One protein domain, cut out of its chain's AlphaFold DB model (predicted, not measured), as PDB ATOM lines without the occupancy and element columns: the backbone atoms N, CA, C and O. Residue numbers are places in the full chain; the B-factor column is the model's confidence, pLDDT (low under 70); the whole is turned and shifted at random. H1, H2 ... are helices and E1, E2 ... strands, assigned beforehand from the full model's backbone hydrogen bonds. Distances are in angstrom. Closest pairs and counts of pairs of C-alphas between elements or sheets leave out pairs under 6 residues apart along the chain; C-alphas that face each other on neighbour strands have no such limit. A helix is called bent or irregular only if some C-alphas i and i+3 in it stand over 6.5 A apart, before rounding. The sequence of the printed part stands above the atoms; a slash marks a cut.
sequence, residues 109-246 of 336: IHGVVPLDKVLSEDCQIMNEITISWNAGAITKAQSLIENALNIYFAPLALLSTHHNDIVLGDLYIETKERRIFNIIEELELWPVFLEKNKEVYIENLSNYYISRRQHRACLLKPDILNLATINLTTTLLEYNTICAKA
ATOM      1  N   ILE A 109      -0.319 -35.738 -20.350       91.69
ATOM      2  CA  ILE A 109       1.002 -35.219 -20.002       91.69
ATOM      3  C   ILE A 109       1.820 -36.348 -19.369       91.69
ATOM      4  O   ILE A 109       1.302 -37.081 -18.523       91.69
ATOM      5  N   HIS A 110       3.060 -36.534 -19.822       91.81
ATOM      6  CA  HIS A 110       3.913 -37.650 -19.402       91.81
ATOM      7  C   HIS A 110       4.890 -37.269 -18.287       91.81
ATOM      8  O   HIS A 110       5.159 -36.096 -18.054       91.81
ATOM      9  N   GLY A 111       5.468 -38.281 -17.628       88.06
ATOM     10  CA  GLY A 111       6.618 -38.107 -16.734       88.06
ATOM     11  C   GLY A 111       6.330 -37.358 -15.433       88.06
ATOM     12  O   GLY A 111       7.271 -36.951 -14.759       88.06
ATOM     13  N   VAL A 112       5.054 -37.174 -15.089       89.12
ATOM     14  CA  VAL A 112       4.608 -36.455 -13.892       89.12
ATOM     15  C   VAL A 112       3.789 -37.363 -12.991       89.12
ATOM     16  O   VAL A 112       2.961 -38.141 -13.471       89.12
ATOM     17  N   VAL A 113       4.006 -37.240 -11.684       87.62
ATOM     18  CA  VAL A 113       3.293 -38.007 -10.659       87.62
ATOM     19  C   VAL A 113       2.554 -37.069  -9.698       87.62
ATOM     20  O   VAL A 113       3.048 -35.974  -9.409       87.62
ATOM     21  N   PRO A 114       1.353 -37.447  -9.218       85.81
ATOM     22  CA  PRO A 114       0.639 -36.653  -8.231       85.81
ATOM     23  C   PRO A 114       1.293 -36.786  -6.852       85.81
ATOM     24  O   PRO A 114       1.682 -37.877  -6.433       85.81
ATOM     25  N   LEU A 115       1.351 -35.667  -6.134       85.62
ATOM     26  CA  LEU A 115       1.850 -35.594  -4.765       85.62
ATOM     27  C   LEU A 115       0.722 -35.302  -3.775       85.62
ATOM     28  O   LEU A 115      -0.215 -34.562  -4.085       85.62
ATOM     29  N   ASP A 116       0.871 -35.827  -2.564       80.81
ATOM     30  CA  ASP A 116       0.123 -35.402  -1.387       80.81
ATOM     31  C   ASP A 116       1.069 -35.065  -0.224       80.81
ATOM     32  O   ASP A 116       2.271 -35.340  -0.271       80.81
ATOM     33  N   LYS A 117       0.538 -34.397   0.801       77.81
ATOM     34  CA  LYS A 117       1.287 -34.015   2.001       77.81
ATOM     35  C   LYS A 117       0.879 -34.910   3.156       77.81
ATOM     36  O   LYS A 117      -0.270 -34.866   3.592       77.81
ATOM     37  N   VAL A 118       1.840 -35.645   3.700       80.25
ATOM     38  CA  VAL A 118       1.614 -36.507   4.860       80.25
ATOM     39  C   VAL A 118       2.490 -36.061   6.018       80.25
ATOM     40  O   VAL A 118       3.622 -35.610   5.838       80.25
ATOM     41  N   LEU A 119       1.916 -36.110   7.219       80.56
ATOM     42  CA  LEU A 119       2.631 -35.822   8.451       80.56
ATOM     43  C   LEU A 119       3.387 -37.085   8.862       80.56
ATOM     44  O   LEU A 119       2.765 -38.110   9.139       80.56
ATOM     45  N   SER A 120       4.714 -37.013   8.882       80.88
ATOM     46  CA  SER A 120       5.549 -38.103   9.375       80.88
ATOM     47  C   SER A 120       5.360 -38.312  10.879       80.88
ATOM     48  O   SER A 120       4.848 -37.441  11.588       80.88
ATOM     49  N   GLU A 121       5.825 -39.456  11.383       81.75
ATOM     50  CA  GLU A 121       5.848 -39.762  12.821       81.75
ATOM     51  C   GLU A 121       6.627 -38.700  13.624       81.75
ATOM     52  O   GLU A 121       6.247 -38.358  14.742       81.75
ATOM     53  N   ASP A 122       7.629 -38.073  12.996       85.75
ATOM     54  CA  ASP A 122       8.413 -36.958  13.546       85.75
ATOM     55  C   ASP A 122       7.716 -35.588  13.427       85.75
ATOM     56  O   ASP A 122       8.340 -34.541  13.621       85.75
ATOM     57  N   CYS A 123       6.426 -35.563  13.079       77.75
ATOM     58  CA  CYS A 123       5.623 -34.354  12.874       77.75
ATOM     59  C   CYS A 123       6.169 -33.421  11.777       77.75
ATOM     60  O   CYS A 123       5.976 -32.203  11.831       77.75
ATOM     61  N   GLN A 124       6.830 -33.981  10.761       77.62
ATOM     62  CA  GLN A 124       7.304 -33.237   9.597       77.62
ATOM     63  C   GLN A 124       6.358 -33.436   8.416       77.62
ATOM     64  O   GLN A 124       5.870 -34.535   8.170       77.62
ATOM     65  N   ILE A 125       6.086 -32.365   7.672       77.31
ATOM     66  CA  ILE A 125       5.276 -32.449   6.456       77.31
ATOM     67  C   ILE A 125       6.169 -32.961   5.325       77.31
ATOM     68  O   ILE A 125       7.065 -32.248   4.872       77.31
ATOM     69  N   MET A 126       5.887 -34.170   4.855       80.19
ATOM     70  CA  MET A 126       6.610 -34.843   3.780       80.19
ATOM     71  C   MET A 126       5.754 -34.897   2.511       80.19
ATOM     72  O   MET A 126       4.524 -34.907   2.577       80.19
ATOM     73  N   ASN A 127       6.414 -34.919   1.352       81.12
ATOM     74  CA  ASN A 127       5.763 -35.265   0.091       81.12
ATOM     75  C   ASN A 127       5.618 -36.782   0.015       81.12
ATOM     76  O   ASN A 127       6.610 -37.494   0.153       81.12
ATOM     77  N   GLU A 128       4.409 -37.255  -0.252       84.06
ATOM     78  CA  GLU A 128       4.143 -38.653  -0.569       84.06
ATOM     79  C   GLU A 128       3.601 -38.750  -1.996       84.06
ATOM     80  O   GLU A 128       2.698 -38.005  -2.389       84.06
ATOM     81  N   ILE A 129       4.171 -39.655  -2.791       84.50
ATOM     82  CA  ILE A 129       3.674 -39.936  -4.139       84.50
ATOM     83  C   ILE A 129       2.378 -40.723  -4.011       84.50
ATOM     84  O   ILE A 129       2.318 -41.737  -3.319       84.50
ATOM     85  N   THR A 130       1.341 -40.285  -4.719       82.50
ATOM     86  CA  THR A 130       0.034 -40.942  -4.683       82.50
ATOM     87  C   THR A 130      -0.399 -41.428  -6.066       82.50
ATOM     88  O   THR A 130       0.315 -41.319  -7.066       82.50
ATOM     89  N   ILE A 131      -1.600 -42.006  -6.129       78.38
ATOM     90  CA  ILE A 131      -2.257 -42.411  -7.382       78.38
ATOM     91  C   ILE A 131      -3.357 -41.436  -7.824       78.38
ATOM     92  O   ILE A 131      -3.904 -41.572  -8.919       78.38
ATOM     93  N   SER A 132      -3.701 -40.454  -6.987       80.50
ATOM     94  CA  SER A 132      -4.818 -39.535  -7.202       80.50
ATOM     95  C   SER A 132      -4.356 -38.087  -7.203       80.50
ATOM     96  O   SER A 132      -3.700 -37.634  -6.275       80.50
ATOM     97  N   TRP A 133      -4.765 -37.333  -8.219       81.12
ATOM     98  CA  TRP A 133      -4.455 -35.910  -8.315       81.12
ATOM     99  C   TRP A 133      -5.154 -35.100  -7.219       81.12
ATOM    100  O   TRP A 133      -6.375 -35.171  -7.066       81.12
ATOM    101  N   ASN A 134      -4.381 -34.275  -6.512       80.56
ATOM    102  CA  ASN A 134      -4.903 -33.317  -5.544       80.56
ATOM    103  C   ASN A 134      -5.843 -32.298  -6.231       80.56
ATOM    104  O   ASN A 134      -5.556 -31.790  -7.319       80.56
ATOM    105  N   ALA A 135      -6.960 -31.953  -5.583       81.12
ATOM    106  CA  ALA A 135      -7.945 -31.002  -6.109       81.12
ATOM    107  C   ALA A 135      -7.363 -29.605  -6.405       81.12
ATOM    108  O   ALA A 135      -7.774 -28.951  -7.366       81.12
ATOM    109  N   GLY A 136      -6.386 -29.150  -5.618       80.50
ATOM    110  CA  GLY A 136      -5.666 -27.898  -5.844       80.50
ATOM    111  C   GLY A 136      -4.840 -27.929  -7.131       80.50
ATOM    112  O   GLY A 136      -4.919 -26.986  -7.920       80.50
ATOM    113  N   ALA A 137      -4.134 -29.036  -7.389       79.62
ATOM    114  CA  ALA A 137      -3.392 -29.241  -8.636       79.62
ATOM    115  C   ALA A 137      -4.339 -29.221  -9.836       79.62
ATOM    116  O   ALA A 137      -4.075 -28.549 -10.833       79.62
ATOM    117  N   ILE A 138      -5.489 -29.891  -9.699       83.06
ATOM    118  CA  ILE A 138      -6.525 -29.921 -10.729       83.06
ATOM    119  C   ILE A 138      -7.025 -28.512 -11.048       83.06
ATOM    120  O   ILE A 138      -7.012 -28.095 -12.205       83.06
ATOM    121  N   THR A 139      -7.417 -27.772 -10.014       84.88
ATOM    122  CA  THR A 139      -7.989 -26.430 -10.154       84.88
ATOM    123  C   THR A 139      -6.979 -25.458 -10.764       84.88
ATOM    124  O   THR A 139      -7.326 -24.668 -11.642       84.88
ATOM    125  N   LYS A 140      -5.710 -25.521 -10.340       85.69
ATOM    126  CA  LYS A 140      -4.661 -24.641 -10.864       85.69
ATOM    127  C   LYS A 140      -4.329 -24.956 -12.321       85.69
ATOM    128  O   LYS A 140      -4.252 -24.028 -13.122       85.69
ATOM    129  N   ALA A 141      -4.179 -26.233 -12.671       87.56
ATOM    130  CA  ALA A 141      -3.921 -26.648 -14.046       87.56
ATOM    131  C   ALA A 141      -5.080 -26.259 -14.979       87.56
ATOM    132  O   ALA A 141      -4.845 -25.676 -16.033       87.56
ATOM    133  N   GLN A 142      -6.331 -26.486 -14.564       87.31
ATOM    134  CA  GLN A 142      -7.512 -26.040 -15.316       87.31
ATOM    135  C   GLN A 142      -7.525 -24.523 -15.500       87.31
ATOM    136  O   GLN A 142      -7.706 -24.053 -16.617       87.31
ATOM    137  N   SER A 143      -7.239 -23.758 -14.444       87.69
ATOM    138  CA  SER A 143      -7.165 -22.296 -14.524       87.69
ATOM    139  C   SER A 143      -6.085 -21.806 -15.496       87.69
ATOM    140  O   SER A 143      -6.308 -20.832 -16.211       87.69
ATOM    141  N   LEU A 144      -4.921 -22.460 -15.549       88.69
ATOM    142  CA  LEU A 144      -3.869 -22.124 -16.513       88.69
ATOM    143  C   LEU A 144      -4.319 -22.397 -17.953       88.69
ATOM    144  O   LEU A 144      -4.105 -21.562 -18.827       88.69
ATOM    145  N   ILE A 145      -4.980 -23.532 -18.181       88.88
ATOM    146  CA  ILE A 145      -5.471 -23.925 -19.504       88.88
ATOM    147  C   ILE A 145      -6.619 -23.018 -19.970       88.88
ATOM    148  O   ILE A 145      -6.629 -22.588 -21.117       88.88
ATOM    149  N   GLU A 146      -7.568 -22.685 -19.094       87.50
ATOM    150  CA  GLU A 146      -8.709 -21.814 -19.417       87.50
ATOM    151  C   GLU A 146      -8.289 -20.374 -19.734       87.50
ATOM    152  O   GLU A 146      -8.941 -19.699 -20.529       87.50
ATOM    153  N   ASN A 147      -7.200 -19.902 -19.123       87.19
ATOM    154  CA  ASN A 147      -6.651 -18.568 -19.366       87.19
ATOM    155  C   ASN A 147      -5.648 -18.522 -20.534       87.19
ATOM    156  O   ASN A 147      -5.124 -17.443 -20.838       87.19
ATOM    157  N   ALA A 148      -5.361 -19.658 -21.174       89.25
ATOM    158  CA  ALA A 148      -4.461 -19.717 -22.314       89.25
ATOM    159  C   ALA A 148      -5.097 -19.059 -23.551       89.25
ATOM    160  O   ALA A 148      -6.285 -19.220 -23.826       89.25
ATOM    161  N   LEU A 149      -4.292 -18.317 -24.309       88.88
ATOM    162  CA  LEU A 149      -4.660 -17.820 -25.632       88.88
ATOM    163  C   LEU A 149      -4.618 -18.957 -26.652       88.88
ATOM    164  O   LEU A 149      -5.581 -19.148 -27.384       88.88
ATOM    165  N   ASN A 150      -3.517 -19.715 -26.647       89.94
ATOM    166  CA  ASN A 150      -3.286 -20.871 -27.506       89.94
ATOM    167  C   ASN A 150      -2.697 -22.025 -26.688       89.94
ATOM    168  O   ASN A 150      -2.005 -21.812 -25.685       89.94
ATOM    169  N   ILE A 151      -2.975 -23.250 -27.132       92.06
ATOM    170  CA  ILE A 151      -2.528 -24.485 -26.488       92.06
ATOM    171  C   ILE A 151      -1.797 -25.334 -27.524       92.06
ATOM    172  O   ILE A 151      -2.356 -25.703 -28.560       92.06
ATOM    173  N   TYR A 152      -0.560 -25.695 -27.204       92.06
ATOM    174  CA  TYR A 152       0.305 -26.489 -28.060       92.06
ATOM    175  C   TYR A 152       0.614 -27.816 -27.379       92.06
ATOM    176  O   TYR A 152       1.063 -27.860 -26.237       92.06
ATOM    177  N   PHE A 153       0.413 -28.912 -28.096       91.19
ATOM    178  CA  PHE A 153       0.780 -30.245 -27.637       91.19
ATOM    179  C   PHE A 153       1.943 -30.784 -28.463       91.19
ATOM    180  O   PHE A 153       1.884 -30.795 -29.701       91.19
ATOM    181  N   ALA A 154       3.007 -31.202 -27.784       90.62
ATOM    182  CA  ALA A 154       4.175 -31.834 -28.383       90.62
ATOM    183  C   ALA A 154       4.084 -33.350 -28.147       90.62
ATOM    184  O   ALA A 154       4.388 -33.814 -27.047       90.62
ATOM    185  N   PRO A 155       3.607 -34.131 -29.134       89.81
ATOM    186  CA  PRO A 155       3.440 -35.563 -28.960       89.81
ATOM    187  C   PRO A 155       4.801 -36.262 -28.886       89.81
ATOM    188  O   PRO A 155       5.686 -36.017 -29.704       89.81
ATOM    189  N   LEU A 156       4.930 -37.166 -27.924       90.25
ATOM    190  CA  LEU A 156       6.123 -37.962 -27.659       90.25
ATOM    191  C   LEU A 156       5.934 -39.407 -28.130       90.25
ATOM    192  O   LEU A 156       6.756 -39.957 -28.861       90.25
ATOM    193  N   ALA A 157       4.856 -40.039 -27.673       89.69
ATOM    194  CA  ALA A 157       4.656 -41.471 -27.822       89.69
ATOM    195  C   ALA A 157       3.175 -41.842 -27.790       89.69
ATOM    196  O   ALA A 157       2.334 -41.083 -27.311       89.69
ATOM    197  N   LEU A 158       2.863 -43.040 -28.266       88.94
ATOM    198  CA  LEU A 158       1.538 -43.631 -28.199       88.94
ATOM    199  C   LEU A 158       1.526 -44.730 -27.133       88.94
ATOM    200  O   LEU A 158       2.153 -45.768 -27.313       88.94
ATOM    201  N   LEU A 159       0.811 -44.516 -26.033       87.50
ATOM    202  CA  LEU A 159       0.558 -45.540 -25.026       87.50
ATOM    203  C   LEU A 159      -0.651 -46.377 -25.439       87.50
ATOM    204  O   LEU A 159      -1.782 -45.896 -25.361       87.50
ATOM    205  N   SER A 160      -0.429 -47.626 -25.834       79.12
ATOM    206  CA  SER A 160      -1.519 -48.547 -26.159       79.12
ATOM    207  C   SER A 160      -2.016 -49.262 -24.907       79.12
ATOM    208  O   SER A 160      -1.287 -50.010 -24.256       79.12
ATOM    209  N   THR A 161      -3.285 -49.040 -24.555       74.75
ATOM    210  CA  THR A 161      -3.972 -49.791 -23.493       74.75
ATOM    211  C   THR A 161      -4.929 -50.812 -24.107       74.75
ATOM    212  O   THR A 161      -5.261 -50.741 -25.287       74.75
ATOM    213  N   HIS A 162      -5.467 -51.733 -23.302       69.31
ATOM    214  CA  HIS A 162      -6.482 -52.686 -23.776       69.31
ATOM    215  C   HIS A 162      -7.740 -51.986 -24.350       69.31
ATOM    216  O   HIS A 162      -8.497 -52.578 -25.124       69.31
ATOM    217  N   HIS A 163      -8.036 -50.747 -23.944       68.56
ATOM    218  CA  HIS A 163      -9.306 -50.089 -24.267       68.56
ATOM    219  C   HIS A 163      -9.185 -48.867 -25.177       68.56
ATOM    220  O   HIS A 163     -10.169 -48.522 -25.830       68.56
ATOM    221  N   ASN A 164      -8.029 -48.209 -25.189       75.25
ATOM    222  CA  ASN A 164      -7.768 -46.998 -25.961       75.25
ATOM    223  C   ASN A 164      -6.256 -46.782 -26.103       75.25
ATOM    224  O   ASN A 164      -5.511 -47.090 -25.173       75.25
ATOM    225  N   ASP A 165      -5.806 -46.172 -27.193       80.81
ATOM    226  CA  ASP A 165      -4.459 -45.595 -27.210       80.81
ATOM    227  C   ASP A 165      -4.478 -44.166 -26.654       80.81
ATOM    228  O   ASP A 165      -5.479 -43.451 -26.747       80.81
ATOM    229  N   ILE A 166      -3.375 -43.716 -26.085       86.94
ATOM    230  CA  ILE A 166      -3.268 -42.398 -25.467       86.94
ATOM    231  C   ILE A 166      -1.997 -41.756 -25.987       86.94
ATOM    232  O   ILE A 166      -0.924 -42.343 -25.898       86.94
ATOM    233  N   VAL A 167      -2.109 -40.553 -26.537       90.00
ATOM    234  CA  VAL A 167      -0.934 -39.815 -26.991       90.00
ATOM    235  C   VAL A 167      -0.284 -39.162 -25.778       90.00
ATOM    236  O   VAL A 167      -0.851 -38.264 -25.159       90.00
ATOM    237  N   LEU A 168       0.897 -39.640 -25.416       91.44
ATOM    238  CA  LEU A 168       1.732 -39.045 -24.387       91.44
ATOM    239  C   LEU A 168       2.519 -37.887 -24.996       91.44
ATOM    240  O   LEU A 168       2.988 -37.999 -26.128       91.44
ATOM    241  N   GLY A 169       2.671 -36.788 -24.265       92.06
ATOM    242  CA  GLY A 169       3.374 -35.609 -24.768       92.06
ATOM    243  C   GLY A 169       3.436 -34.470 -23.763       92.06
ATOM    244  O   GLY A 169       2.897 -34.578 -22.662       92.06
ATOM    245  N   ASP A 170       4.102 -33.393 -24.146       92.12
ATOM    246  CA  ASP A 170       4.183 -32.170 -23.353       92.12
ATOM    247  C   ASP A 170       3.078 -31.192 -23.751       92.12
ATOM    248  O   ASP A 170       2.701 -31.090 -24.924       92.12
ATOM    249  N   LEU A 171       2.579 -30.440 -22.769       92.62
ATOM    250  CA  LEU A 171       1.585 -29.395 -22.979       92.62
ATOM    251  C   LEU A 171       2.206 -28.021 -22.724       92.62
ATOM    252  O   LEU A 171       2.649 -27.720 -21.615       92.62
ATOM    253  N   TYR A 172       2.176 -27.178 -23.748       92.88
ATOM    254  CA  TYR A 172       2.627 -25.797 -23.697       92.88
ATOM    255  C   TYR A 172       1.434 -24.863 -23.847       92.88
ATOM    256  O   TYR A 172       0.519 -25.116 -24.635       92.88
ATOM    257  N   ILE A 173       1.453 -23.769 -23.097       92.56
ATOM    258  CA  ILE A 173       0.398 -22.762 -23.120       92.56
ATOM    259  C   ILE A 173       0.983 -21.382 -23.387       92.56
ATOM    260  O   ILE A 173       2.063 -21.035 -22.909       92.56
ATOM    261  N   GLU A 174       0.242 -20.597 -24.157       91.12
ATOM    262  CA  GLU A 174       0.523 -19.189 -24.413       91.12
ATOM    263  C   GLU A 174      -0.429 -18.329 -23.591       91.12
ATOM    264  O   GLU A 174      -1.637 -18.550 -23.589       91.12
ATOM    265  N   THR A 175       0.098 -17.329 -22.892       87.19
ATOM    266  CA  THR A 175      -0.707 -16.399 -22.091       87.19
ATOM    267  C   THR A 175      -0.427 -14.965 -22.522       87.19
ATOM    268  O   THR A 175       0.561 -14.678 -23.188       87.19
ATOM    269  N   LYS A 176      -1.277 -14.017 -22.114       82.19
ATOM    270  CA  LYS A 176      -1.072 -12.594 -22.446       82.19
ATOM    271  C   LYS A 176       0.219 -12.013 -21.859       82.19
ATOM    272  O   LYS A 176       0.753 -11.055 -22.405       82.19
ATOM    273  N   GLU A 177       0.680 -12.562 -20.737       77.50
ATOM    274  CA  GLU A 177       1.822 -12.052 -19.967       77.50
ATOM    275  C   GLU A 177       3.131 -12.785 -20.292       77.50
ATOM    276  O   GLU A 177       4.208 -12.202 -20.185       77.50
ATOM    277  N   ARG A 178       3.052 -14.052 -20.717       70.50
ATOM    278  CA  ARG A 178       4.197 -14.893 -21.090       70.50
ATOM    279  C   ARG A 178       3.940 -15.567 -22.430       70.50
ATOM    280  O   ARG A 178       2.900 -16.206 -22.581       70.50
ATOM    281  N   ARG A 179       4.919 -15.469 -23.344       80.25
ATOM    282  CA  ARG A 179       4.818 -15.955 -24.731       80.25
ATOM    283  C   ARG A 179       4.402 -17.424 -24.800       80.25
ATOM    284  O   ARG A 179       3.287 -17.690 -25.198       80.25
ATOM    285  N   ILE A 180       5.244 -18.375 -24.404       88.56
ATOM    286  CA  ILE A 180       4.902 -19.807 -24.402       88.56
ATOM    287  C   ILE A 180       5.695 -20.469 -23.277       88.56
ATOM    288  O   ILE A 180       6.883 -20.188 -23.138       88.56
ATOM    289  N   PHE A 181       5.062 -21.323 -22.474       88.69
ATOM    290  CA  PHE A 181       5.755 -22.102 -21.444       88.69
ATOM    291  C   PHE A 181       5.127 -23.485 -21.256       88.69
ATOM    292  O   PHE A 181       3.947 -23.682 -21.560       88.69
ATOM    293  N   ASN A 182       5.914 -24.444 -20.762       89.75
ATOM    294  CA  ASN A 182       5.424 -25.777 -20.420       89.75
ATOM    295  C   ASN A 182       4.600 -25.698 -19.128       89.75
ATOM    296  O   ASN A 182       5.053 -25.160 -18.115       89.75
ATOM    297  N   ILE A 183       3.385 -26.246 -19.146       89.44
ATOM    298  CA  ILE A 183       2.491 -26.184 -17.986       89.44
ATOM    299  C   ILE A 183       3.087 -26.879 -16.755       89.44
ATOM    300  O   ILE A 183       2.835 -26.451 -15.632       89.44
ATOM    301  N   ILE A 184       3.884 -27.934 -16.946       88.44
ATOM    302  CA  ILE A 184       4.490 -28.680 -15.845       88.44
ATOM    303  C   ILE A 184       5.596 -27.865 -15.191       88.44
ATOM    304  O   ILE A 184       5.628 -27.807 -13.971       88.44
ATOM    305  N   GLU A 185       6.449 -27.197 -15.966       86.06
ATOM    306  CA  GLU A 185       7.488 -26.318 -15.409       86.06
ATOM    307  C   GLU A 185       6.874 -25.226 -14.532       86.06
ATOM    308  O   GLU A 185       7.350 -24.975 -13.430       86.06
ATOM    309  N   GLU A 186       5.761 -24.634 -14.971       84.88
ATOM    310  CA  GLU A 186       5.047 -23.653 -14.157       84.88
ATOM    311  C   GLU A 186       4.440 -24.281 -12.900       84.88
ATOM    312  O   GLU A 186       4.474 -23.659 -11.845       84.88
ATOM    313  N   LEU A 187       3.881 -25.492 -12.981       83.31
ATOM    314  CA  LEU A 187       3.279 -26.178 -11.834       83.31
ATOM    315  C   LEU A 187       4.316 -26.708 -10.833       83.31
ATOM    316  O   LEU A 187       3.998 -26.774  -9.649       83.31
ATOM    317  N   GLU A 188       5.536 -27.027 -11.264       79.62
ATOM    318  CA  GLU A 188       6.648 -27.438 -10.391       79.62
ATOM    319  C   GLU A 188       7.159 -26.309  -9.498       79.62
ATOM    320  O   GLU A 188       7.584 -26.562  -8.371       79.62
ATOM    321  N   LEU A 189       7.054 -25.051  -9.943       78.88
ATOM    322  CA  LEU A 189       7.365 -23.888  -9.100       78.88
ATOM    323  C   LEU A 189       6.466 -23.818  -7.854       78.88
ATOM    324  O   LEU A 189       6.771 -23.101  -6.896       78.88
ATOM    325  N   TRP A 190       5.356 -24.557  -7.852       69.62
ATOM    326  CA  TRP A 190       4.440 -24.650  -6.730       69.62
ATOM    327  C   TRP A 190       4.687 -25.959  -5.967       69.62
ATOM    328  O   TRP A 190       4.420 -27.042  -6.485       69.62
ATOM    329  N   PRO A 191       5.103 -25.894  -4.692       58.16
ATOM    330  CA  PRO A 191       5.656 -27.036  -3.950       58.16
ATOM    331  C   PRO A 191       4.641 -28.129  -3.534       58.16
ATOM    332  O   PRO A 191       4.890 -28.867  -2.575       58.16
ATOM    333  N   VAL A 192       3.460 -28.198  -4.163       65.50
ATOM    334  CA  VAL A 192       2.304 -28.981  -3.676       65.50
ATOM    335  C   VAL A 192       1.502 -29.675  -4.788       65.50
ATOM    336  O   VAL A 192       0.533 -30.361  -4.481       65.50
ATOM    337  N   PHE A 193       1.840 -29.518  -6.073       71.62
ATOM    338  CA  PHE A 193       0.938 -29.996  -7.134       71.62
ATOM    339  C   PHE A 193       1.363 -31.288  -7.822       71.62
ATOM    340  O   PHE A 193       0.493 -32.099  -8.145       71.62
ATOM    341  N   LEU A 194       2.658 -31.476  -8.057       83.62
ATOM    342  CA  LEU A 194       3.197 -32.618  -8.791       83.62
ATOM    343  C   LEU A 194       4.715 -32.699  -8.629       83.62
ATOM    344  O   LEU A 194       5.341 -31.747  -8.167       83.62
ATOM    345  N   GLU A 195       5.282 -33.815  -9.072       83.50
ATOM    346  CA  GLU A 195       6.725 -34.011  -9.219       83.50
ATOM    347  C   GLU A 195       7.030 -34.597 -10.602       83.50
ATOM    348  O   GLU A 195       6.340 -35.522 -11.049       83.50
ATOM    349  N   LYS A 196       8.070 -34.100 -11.287       86.75
ATOM    350  CA  LYS A 196       8.663 -34.826 -12.417       86.75
ATOM    351  C   LYS A 196       9.507 -35.976 -11.888       86.75
ATOM    352  O   LYS A 196      10.679 -35.815 -11.565       86.75
ATOM    353  N   ASN A 197       8.918 -37.163 -11.872       87.44
ATOM    354  CA  ASN A 197       9.618 -38.389 -11.523       87.44
ATOM    355  C   ASN A 197       9.337 -39.460 -12.580       87.44
ATOM    356  O   ASN A 197       8.307 -40.136 -12.555       87.44
ATOM    357  N   LYS A 198      10.250 -39.588 -13.553       90.00
ATOM    358  CA  LYS A 198      10.104 -40.522 -14.683       90.00
ATOM    359  C   LYS A 198      10.122 -41.979 -14.233       90.00
ATOM    360  O   LYS A 198       9.414 -42.789 -14.818       90.00
ATOM    361  N   GLU A 199      10.918 -42.303 -13.220       88.69
ATOM    362  CA  GLU A 199      11.070 -43.670 -12.718       88.69
ATOM    363  C   GLU A 199       9.750 -44.142 -12.116       88.69
ATOM    364  O   GLU A 199       9.136 -45.086 -12.615       88.69
ATOM    365  N   VAL A 200       9.235 -43.374 -11.153       87.88
ATOM    366  CA  VAL A 200       7.974 -43.687 -10.480       87.88
ATOM    367  C   VAL A 200       6.791 -43.606 -11.446       87.88
ATOM    368  O   VAL A 200       5.870 -44.419 -11.358       87.88
ATOM    369  N   TYR A 201       6.824 -42.683 -12.417       89.38
ATOM    370  CA  TYR A 201       5.820 -42.609 -13.481       89.38
ATOM    371  C   TYR A 201       5.741 -43.907 -14.295       89.38
ATOM    372  O   TYR A 201       4.640 -44.408 -14.531       89.38
ATOM    373  N   ILE A 202       6.890 -44.462 -14.702       89.81
ATOM    374  CA  ILE A 202       6.957 -45.697 -15.493       89.81
ATOM    375  C   ILE A 202       6.529 -46.915 -14.676       89.81
ATOM    376  O   ILE A 202       5.709 -47.703 -15.150       89.81
ATOM    377  N   GLU A 203       6.997 -47.027 -13.434       87.56
ATOM    378  CA  GLU A 203       6.599 -48.107 -12.523       87.56
ATOM    379  C   GLU A 203       5.084 -48.131 -12.264       87.56
ATOM    380  O   GLU A 203       4.491 -49.199 -12.100       87.56
ATOM    381  N   ASN A 204       4.434 -46.961 -12.289       86.50
ATOM    382  CA  ASN A 204       3.012 -46.801 -11.987       86.50
ATOM    383  C   ASN A 204       2.114 -46.570 -13.214       86.50
ATOM    384  O   ASN A 204       0.933 -46.253 -13.047       86.50
ATOM    385  N   LEU A 205       2.604 -46.777 -14.446       84.56
ATOM    386  CA  LEU A 205       1.780 -46.649 -15.663       84.56
ATOM    387  C   LEU A 205       0.489 -47.472 -15.573       84.56
ATOM    388  O   LEU A 205      -0.600 -47.007 -15.907       84.56
ATOM    389  N   SER A 206       0.596 -48.701 -15.079       82.88
ATOM    390  CA  SER A 206      -0.547 -49.573 -14.825       82.88
ATOM    391  C   SER A 206      -1.592 -48.874 -13.938       82.88
ATOM    392  O   SER A 206      -2.747 -48.727 -14.334       82.88
ATOM    393  N   ASN A 207      -1.191 -48.320 -12.799       82.25
ATOM    394  CA  ASN A 207      -2.090 -47.648 -11.861       82.25
ATOM    395  C   ASN A 207      -2.766 -46.403 -12.467       82.25
ATOM    396  O   ASN A 207      -3.969 -46.196 -12.283       82.25
ATOM    397  N   TYR A 208      -2.033 -45.608 -13.252       79.00
ATOM    398  CA  TYR A 208      -2.552 -44.371 -13.850       79.00
ATOM    399  C   TYR A 208      -3.489 -44.588 -15.050       79.00
ATOM    400  O   TYR A 208      -4.292 -43.700 -15.381       79.00
ATOM    401  N   TYR A 209      -3.396 -45.747 -15.711       77.19
ATOM    402  CA  TYR A 209      -4.073 -46.004 -16.985       77.19
ATOM    403  C   TYR A 209      -4.994 -47.249 -16.996       77.19
ATOM    404  O   TYR A 209      -5.834 -47.342 -17.888       77.19
ATOM    405  N   ILE A 210      -4.951 -48.153 -16.000       64.12
ATOM    406  CA  ILE A 210      -5.834 -49.345 -15.910       64.12
ATOM    407  C   ILE A 210      -7.291 -48.982 -15.587       64.12
ATOM    408  O   ILE A 210      -8.217 -49.602 -16.110       64.12
ATOM    409  N   SER A 211      -7.523 -47.979 -14.735       53.25
ATOM    410  CA  SER A 211      -8.873 -47.614 -14.267       53.25
ATOM    411  C   SER A 211      -9.613 -46.654 -15.202       53.25
ATOM    412  O   SER A 211     -10.789 -46.335 -14.974       53.25
ATOM    413  N   ARG A 212      -8.953 -46.179 -16.268       56.84
ATOM    414  CA  ARG A 212      -9.556 -45.212 -17.180       56.84
ATOM    415  C   ARG A 212     -10.759 -45.857 -17.842       56.84
ATOM    416  O   ARG A 212     -10.685 -46.932 -18.439       56.84
ATOM    417  N   ARG A 213     -11.910 -45.208 -17.645       51.59
ATOM    418  CA  ARG A 213     -13.219 -45.638 -18.140       51.59
ATOM    419  C   ARG A 213     -13.041 -46.186 -19.551       51.59
ATOM    420  O   ARG A 213     -12.556 -45.469 -20.409       51.59
ATOM    421  N   GLN A 214     -13.455 -47.438 -19.777       51.53
ATOM    422  CA  GLN A 214     -13.498 -48.050 -21.114       51.53
ATOM    423  C   GLN A 214     -14.241 -47.106 -22.074       51.53
ATOM    424  O   GLN A 214     -15.475 -47.115 -22.138       51.53
ATOM    425  N   HIS A 215     -13.503 -46.247 -22.758       51.00
ATOM    426  CA  HIS A 215     -13.983 -45.424 -23.839       51.00
ATOM    427  C   HIS A 215     -13.615 -46.203 -25.085       51.00
ATOM    428  O   HIS A 215     -12.644 -45.902 -25.763       51.00
ATOM    429  N   ARG A 216     -14.443 -47.204 -25.415       50.06
ATOM    430  CA  ARG A 216     -14.372 -47.944 -26.694       50.06
ATOM    431  C   ARG A 216     -14.560 -47.033 -27.924       50.06
ATOM    432  O   ARG A 216     -14.645 -47.508 -29.049       50.06
ATOM    433  N   ALA A 217     -14.694 -45.730 -27.688       51.00
ATOM    434  CA  ALA A 217     -15.069 -44.694 -28.621       51.00
ATOM    435  C   ALA A 217     -13.940 -44.209 -29.528       51.00
ATOM    436  O   ALA A 217     -14.204 -43.424 -30.430       51.00
ATOM    437  N   CYS A 218     -12.715 -44.675 -29.305       54.47
ATOM    438  CA  CYS A 218     -11.535 -44.207 -30.021       54.47
ATOM    439  C   CYS A 218     -10.757 -45.370 -30.650       54.47
ATOM    440  O   CYS A 218      -9.538 -45.328 -30.688       54.47
ATOM    441  N   LEU A 219     -11.433 -46.424 -31.125       57.44
ATOM    442  CA  LEU A 219     -10.752 -47.488 -31.883       57.44
ATOM    443  C   LEU A 219     -10.273 -47.000 -33.258       57.44
ATOM    444  O   LEU A 219      -9.271 -47.478 -33.770       57.44
ATOM    445  N   LEU A 220     -10.997 -46.053 -33.855       58.56
ATOM    446  CA  LEU A 220     -10.656 -45.455 -35.142       58.56
ATOM    447  C   LEU A 220     -10.170 -44.039 -34.870       58.56
ATOM    448  O   LEU A 220     -10.980 -43.124 -34.802       58.56
ATOM    449  N   LYS A 221      -8.876 -43.878 -34.615       69.50
ATOM    450  CA  LYS A 221      -8.255 -42.585 -34.296       69.50
ATOM    451  C   LYS A 221      -8.046 -41.745 -35.551       69.50
ATOM    452  O   LYS A 221      -8.035 -42.310 -36.647       69.50
ATOM    453  N   PRO A 222      -7.865 -40.420 -35.409       68.56
ATOM    454  CA  PRO A 222      -7.294 -39.645 -36.501       68.56
ATOM    455  C   PRO A 222      -5.912 -40.218 -36.854       68.56
ATOM    456  O   PRO A 222      -5.274 -40.844 -36.003       68.56
ATOM    457  N   ASP A 223      -5.458 -40.010 -38.091       67.56
ATOM    458  CA  ASP A 223      -4.077 -40.312 -38.488       67.56
ATOM    459  C   ASP A 223      -3.139 -39.374 -37.719       67.56
ATOM    460  O   ASP A 223      -2.811 -38.268 -38.147       67.56
ATOM    461  N   ILE A 224      -2.768 -39.793 -36.514       66.06
ATOM    462  CA  ILE A 224      -1.772 -39.126 -35.687       66.06
ATOM    463  C   ILE A 224      -0.405 -39.593 -36.196       66.06
ATOM    464  O   ILE A 224      -0.257 -40.737 -36.621       66.06
ATOM    465  N   LEU A 225       0.575 -38.685 -36.180       65.62
ATOM    466  CA  LEU A 225       1.977 -38.900 -36.566       65.62
ATOM    467  C   LEU A 225       2.507 -40.299 -36.181       65.62
ATOM    468  O   LEU A 225       2.123 -40.844 -35.149       65.62
ATOM    469  N   ASN A 226       3.439 -40.844 -36.973       75.62
ATOM    470  CA  ASN A 226       4.164 -42.086 -36.659       75.62
ATOM    471  C   ASN A 226       4.986 -41.923 -35.364       75.62
ATOM    472  O   ASN A 226       6.170 -41.591 -35.403       75.62
ATOM    473  N   LEU A 227       4.340 -42.122 -34.216       83.62
ATOM    474  CA  LEU A 227       4.926 -42.021 -32.882       83.62
ATOM    475  C   LEU A 227       5.430 -43.387 -32.408       83.62
ATOM    476  O   LEU A 227       4.891 -44.430 -32.780       83.62
ATOM    477  N   ALA A 228       6.442 -43.378 -31.540       87.44
ATOM    478  CA  ALA A 228       6.902 -44.592 -30.874       87.44
ATOM    479  C   ALA A 228       5.806 -45.151 -29.953       87.44
ATOM    480  O   ALA A 228       5.131 -44.393 -29.256       87.44
ATOM    481  N   THR A 229       5.640 -46.472 -29.927       86.25
ATOM    482  CA  THR A 229       4.641 -47.134 -29.078       86.25
ATOM    483  C   THR A 229       5.234 -47.483 -27.714       86.25
ATOM    484  O   THR A 229       6.314 -48.064 -27.629       86.25
ATOM    485  N   ILE A 230       4.507 -47.140 -26.653       87.44
ATOM    486  CA  ILE A 230       4.782 -47.499 -25.261       87.44
ATOM    487  C   ILE A 230       3.679 -48.448 -24.797       87.44
ATOM    488  O   ILE A 230       2.506 -48.267 -25.122       87.44
ATOM    489  N   ASN A 231       4.058 -49.438 -23.997       86.31
ATOM    490  CA  ASN A 231       3.143 -50.377 -23.366       86.31
ATOM    491  C   ASN A 231       3.181 -50.204 -21.843       86.31
ATOM    492  O   ASN A 231       4.099 -49.611 -21.283       86.31
ATOM    493  N   LEU A 232       2.211 -50.795 -21.144       84.75
ATOM    494  CA  LEU A 232       2.167 -50.781 -19.673       84.75
ATOM    495  C   LEU A 232       3.341 -51.530 -19.008       84.75
ATOM    496  O   LEU A 232       3.497 -51.448 -17.797       84.75
ATOM    497  N   THR A 233       4.135 -52.270 -19.785       86.31
ATOM    498  CA  THR A 233       5.322 -53.017 -19.336       86.31
ATOM    499  C   THR A 233       6.635 -52.393 -19.815       86.31
ATOM    500  O   THR A 233       7.677 -53.036 -19.722       86.31
ATOM    501  N   THR A 234       6.593 -51.194 -20.404       87.06
ATOM    502  CA  THR A 234       7.787 -50.507 -20.905       87.06
ATOM    503  C   THR A 234       8.743 -50.193 -19.762       87.06
ATOM    504  O   THR A 234       8.329 -49.736 -18.700       87.06
ATOM    505  N   THR A 235      10.033 -50.432 -19.985       90.75
ATOM    506  CA  THR A 235      11.073 -50.158 -18.986       90.75
ATOM    507  C   THR A 235      11.488 -48.686 -18.993       90.75
ATOM    508  O   THR A 235      11.344 -47.982 -19.996       90.75
ATOM    509  N   LEU A 236      12.077 -48.215 -17.891       90.75
ATOM    510  CA  LEU A 236      12.618 -46.855 -17.800       90.75
ATOM    511  C   LEU A 236      13.664 -46.568 -18.893       90.75
ATOM    512  O   LEU A 236      13.705 -45.470 -19.446       90.75
ATOM    513  N   LEU A 237      14.494 -47.558 -19.233       90.81
ATOM    514  CA  LEU A 237      15.527 -47.413 -20.258       90.81
ATOM    515  C   LEU A 237      14.911 -47.207 -21.646       90.81
ATOM    516  O   LEU A 237      15.266 -46.254 -22.338       90.81
ATOM    517  N   GLU A 238      13.946 -48.043 -22.028       90.38
ATOM    518  CA  GLU A 238      13.192 -47.878 -23.276       90.38
ATOM    519  C   GLU A 238      12.517 -46.507 -23.330       90.38
ATOM    520  O   GLU A 238      12.664 -45.773 -24.309       90.38
ATOM    521  N   TYR A 239      11.852 -46.113 -22.245       90.62
ATOM    522  CA  TYR A 239      11.198 -44.817 -22.146       90.62
ATOM    523  C   TYR A 239      12.164 -43.642 -22.343       90.62
ATOM    524  O   TYR A 239      11.883 -42.726 -23.120       90.62
ATOM    525  N   ASN A 240      13.334 -43.682 -21.706       91.19
ATOM    526  CA  ASN A 240      14.353 -42.648 -21.859       91.19
ATOM    527  C   ASN A 240      14.889 -42.577 -23.295       91.19
ATOM    528  O   ASN A 240      15.104 -41.478 -23.805       91.19
ATOM    529  N   THR A 241      15.041 -43.713 -23.988       90.12
ATOM    530  CA  THR A 241      15.443 -43.701 -25.408       90.12
ATOM    531  C   THR A 241      14.392 -43.071 -26.318       90.12
ATOM    532  O   THR A 241      14.751 -42.432 -27.306       90.12
ATOM    533  N   ILE A 242      13.105 -43.221 -25.992       88.19
ATOM    534  CA  ILE A 242      12.007 -42.573 -26.718       88.19
ATOM    535  C   ILE A 242      12.037 -41.065 -26.457       88.19
ATOM    536  O   ILE A 242      12.007 -40.286 -27.407       88.19
ATOM    537  N   CYS A 243      12.187 -40.657 -25.193       86.75
ATOM    538  CA  CYS A 243      12.312 -39.249 -24.807       86.75
ATOM    539  C   CYS A 243      13.487 -38.553 -25.501       86.75
ATOM    540  O   CYS A 243      13.339 -37.432 -25.967       86.75
ATOM    541  N   ALA A 244      14.638 -39.218 -25.618       84.94
ATOM    542  CA  ALA A 244      15.825 -38.649 -26.258       84.94
ATOM    543  C   ALA A 244      15.675 -38.447 -27.777       84.94
ATOM    544  O   ALA A 244      16.374 -37.626 -28.361       84.94
ATOM    545  N   LYS A 245      14.784 -39.206 -28.427       82.00
ATOM    546  CA  LYS A 245      14.480 -39.073 -29.863       82.00
ATOM    547  C   LYS A 245      13.387 -38.047 -30.145       82.00
ATOM    548  O   LYS A 245      13.155 -37.719 -31.308       82.00
ATOM    549  N   ALA A 246      12.687 -37.593 -29.110       75.25
ATOM    550  CA  ALA A 246      11.643 -36.602 -29.245       75.25
ATOM    551  C   ALA A 246      12.261 -35.273 -29.671       75.25
ATOM    552  O   ALA A 246      13.258 -34.839 -29.097       75.25
TER     553      ALA A 246
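What this domain is: This is residues 109 to 246 of the 336 residues of the protein "uncharacterized protein LOC113516727 isoform X1" of Galleria mellonella (UniProt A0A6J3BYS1). Two small sheets of three strands, each built on a strand hairpin, are set crosswise and apart from each other; the short helix H2 bridges them, reaching from the edge strand E4 of one sheet to the edge strand E5 of the other and only grazing each sheet, and H1 runs next to H2, with its residues 144 to 146 grazing the sheet E4 E3 E6. The sheet E4 E3 E6 is a long, bent hairpin of E3 and E4 with the short E6 beside E3 and helix H5 covering one face; the sheet E2 E1 E5 is a hairpin of E1 and E2 with the short E5 beside the beginning of E1, and H3 joins it to H5. The stretch 211 to 227, with no named element, makes a wide loop from H4 to E6. The printed part has 138 residues with five named helices and six named strands, in the order E1 E2 H1 E3 E4 H2 E5 H3 H4 E6 H5; the class is mixed, the sheet E4 E3 E6 is mixed and the sheet E2 E1 E5 is antiparallel. It is compact, with a radius of gyration of the C-alphas of 16.3 A and spans of 50 by 39 by 30 A.

Where its parts are: E3 is residues 150 to 160, 27.8 A from first to last C-alpha, beginning at C-alpha 150 (-3.286, -20.871, -27.506). E4 is residues 165 to 174, 27.0 A long, and E6 is residues 228 to 230. E1 is residues 112 to 119, 22.4 A long, beginning at C-alpha 112 (4.608, -36.455, -13.892). E2 is residues 125 to 129, 13.1 A long, and E5 is residues 194 to 196. H1 is residues 135 to 146, 16.2 A long. H2 is residues 183 to 188, H3 residues 198 to 203 and H4 residues 205 to 210. H5 is residues 236 to 245, 14.5 A long, ending at C-alpha 245 (14.480, -39.073, -29.863).

How they stand to each other: E3 and E4 form an antiparallel hairpin, with N 154 and O 170 at 2.9 A and N 166 and O 159 at 2.8 A, within hydrogen-bond range. E3 bends by 68 degrees at residue 156 and E4 by 54 degrees at residue 169. E6 is parallel to E3, with N 158 and O 228 at 2.8 A. H5 and this sheet make two layers, a helix on one face of a sheet: H5 lies over E3 and E6 at a height over the sheet of 9.4 A and runs along the strands, at 20 degrees to E6 on the local plane. The closest C-alphas of E3 and H5 are those of Leu 156 and Cys 243, 6.9 A apart. H1 and H2 only graze this sheet; the closest C-alphas of E4 and H2 are those of Tyr 172 and Ile 183, 5.7 A apart. H1, with residues 141 to 144 alone, only just touches H2, with 3 pairs of C-alphas within 8 A, the closest those of Ala 141 and Ile 183 at 7.5 A. In the other sheet E1 and E2 form an antiparallel hairpin, with N 116 and O 128 at 2.8 A. The pairing of E1 is staggered: residues 112 to 114 pair with E5, antiparallel, with N 113 and O 195 at 3.0 A, and residues 115 to 119 with E2. H2 and H3 only graze this sheet, and the closest C-alphas of E1 and H3 are those of Val 113 and Tyr 201, 6.0 A apart. H3 touches H5 at a steep tilt of 45 degrees, opposite ways, the closest C-alphas being those of Glu 199 and Leu 236, 6.2 A apart. H3 and H4 meet only through their link. E1 and E3 are apart. In H1, H2, H3, H4 and H5 every O i to N i+4 pair is within hydrogen-bond range.

The domain as a whole: The two C-alphas farthest apart are those of Asp 122 and Asp 223, 53.6 A. The printed part has no cut. The link from H4 to E6, 17 residues, is long, and the link from E4 to H2 is short. The mean pLDDT of the printed part is 81.5; residues 162 to 163, 190 to 192 and 210 to 225 are under 70.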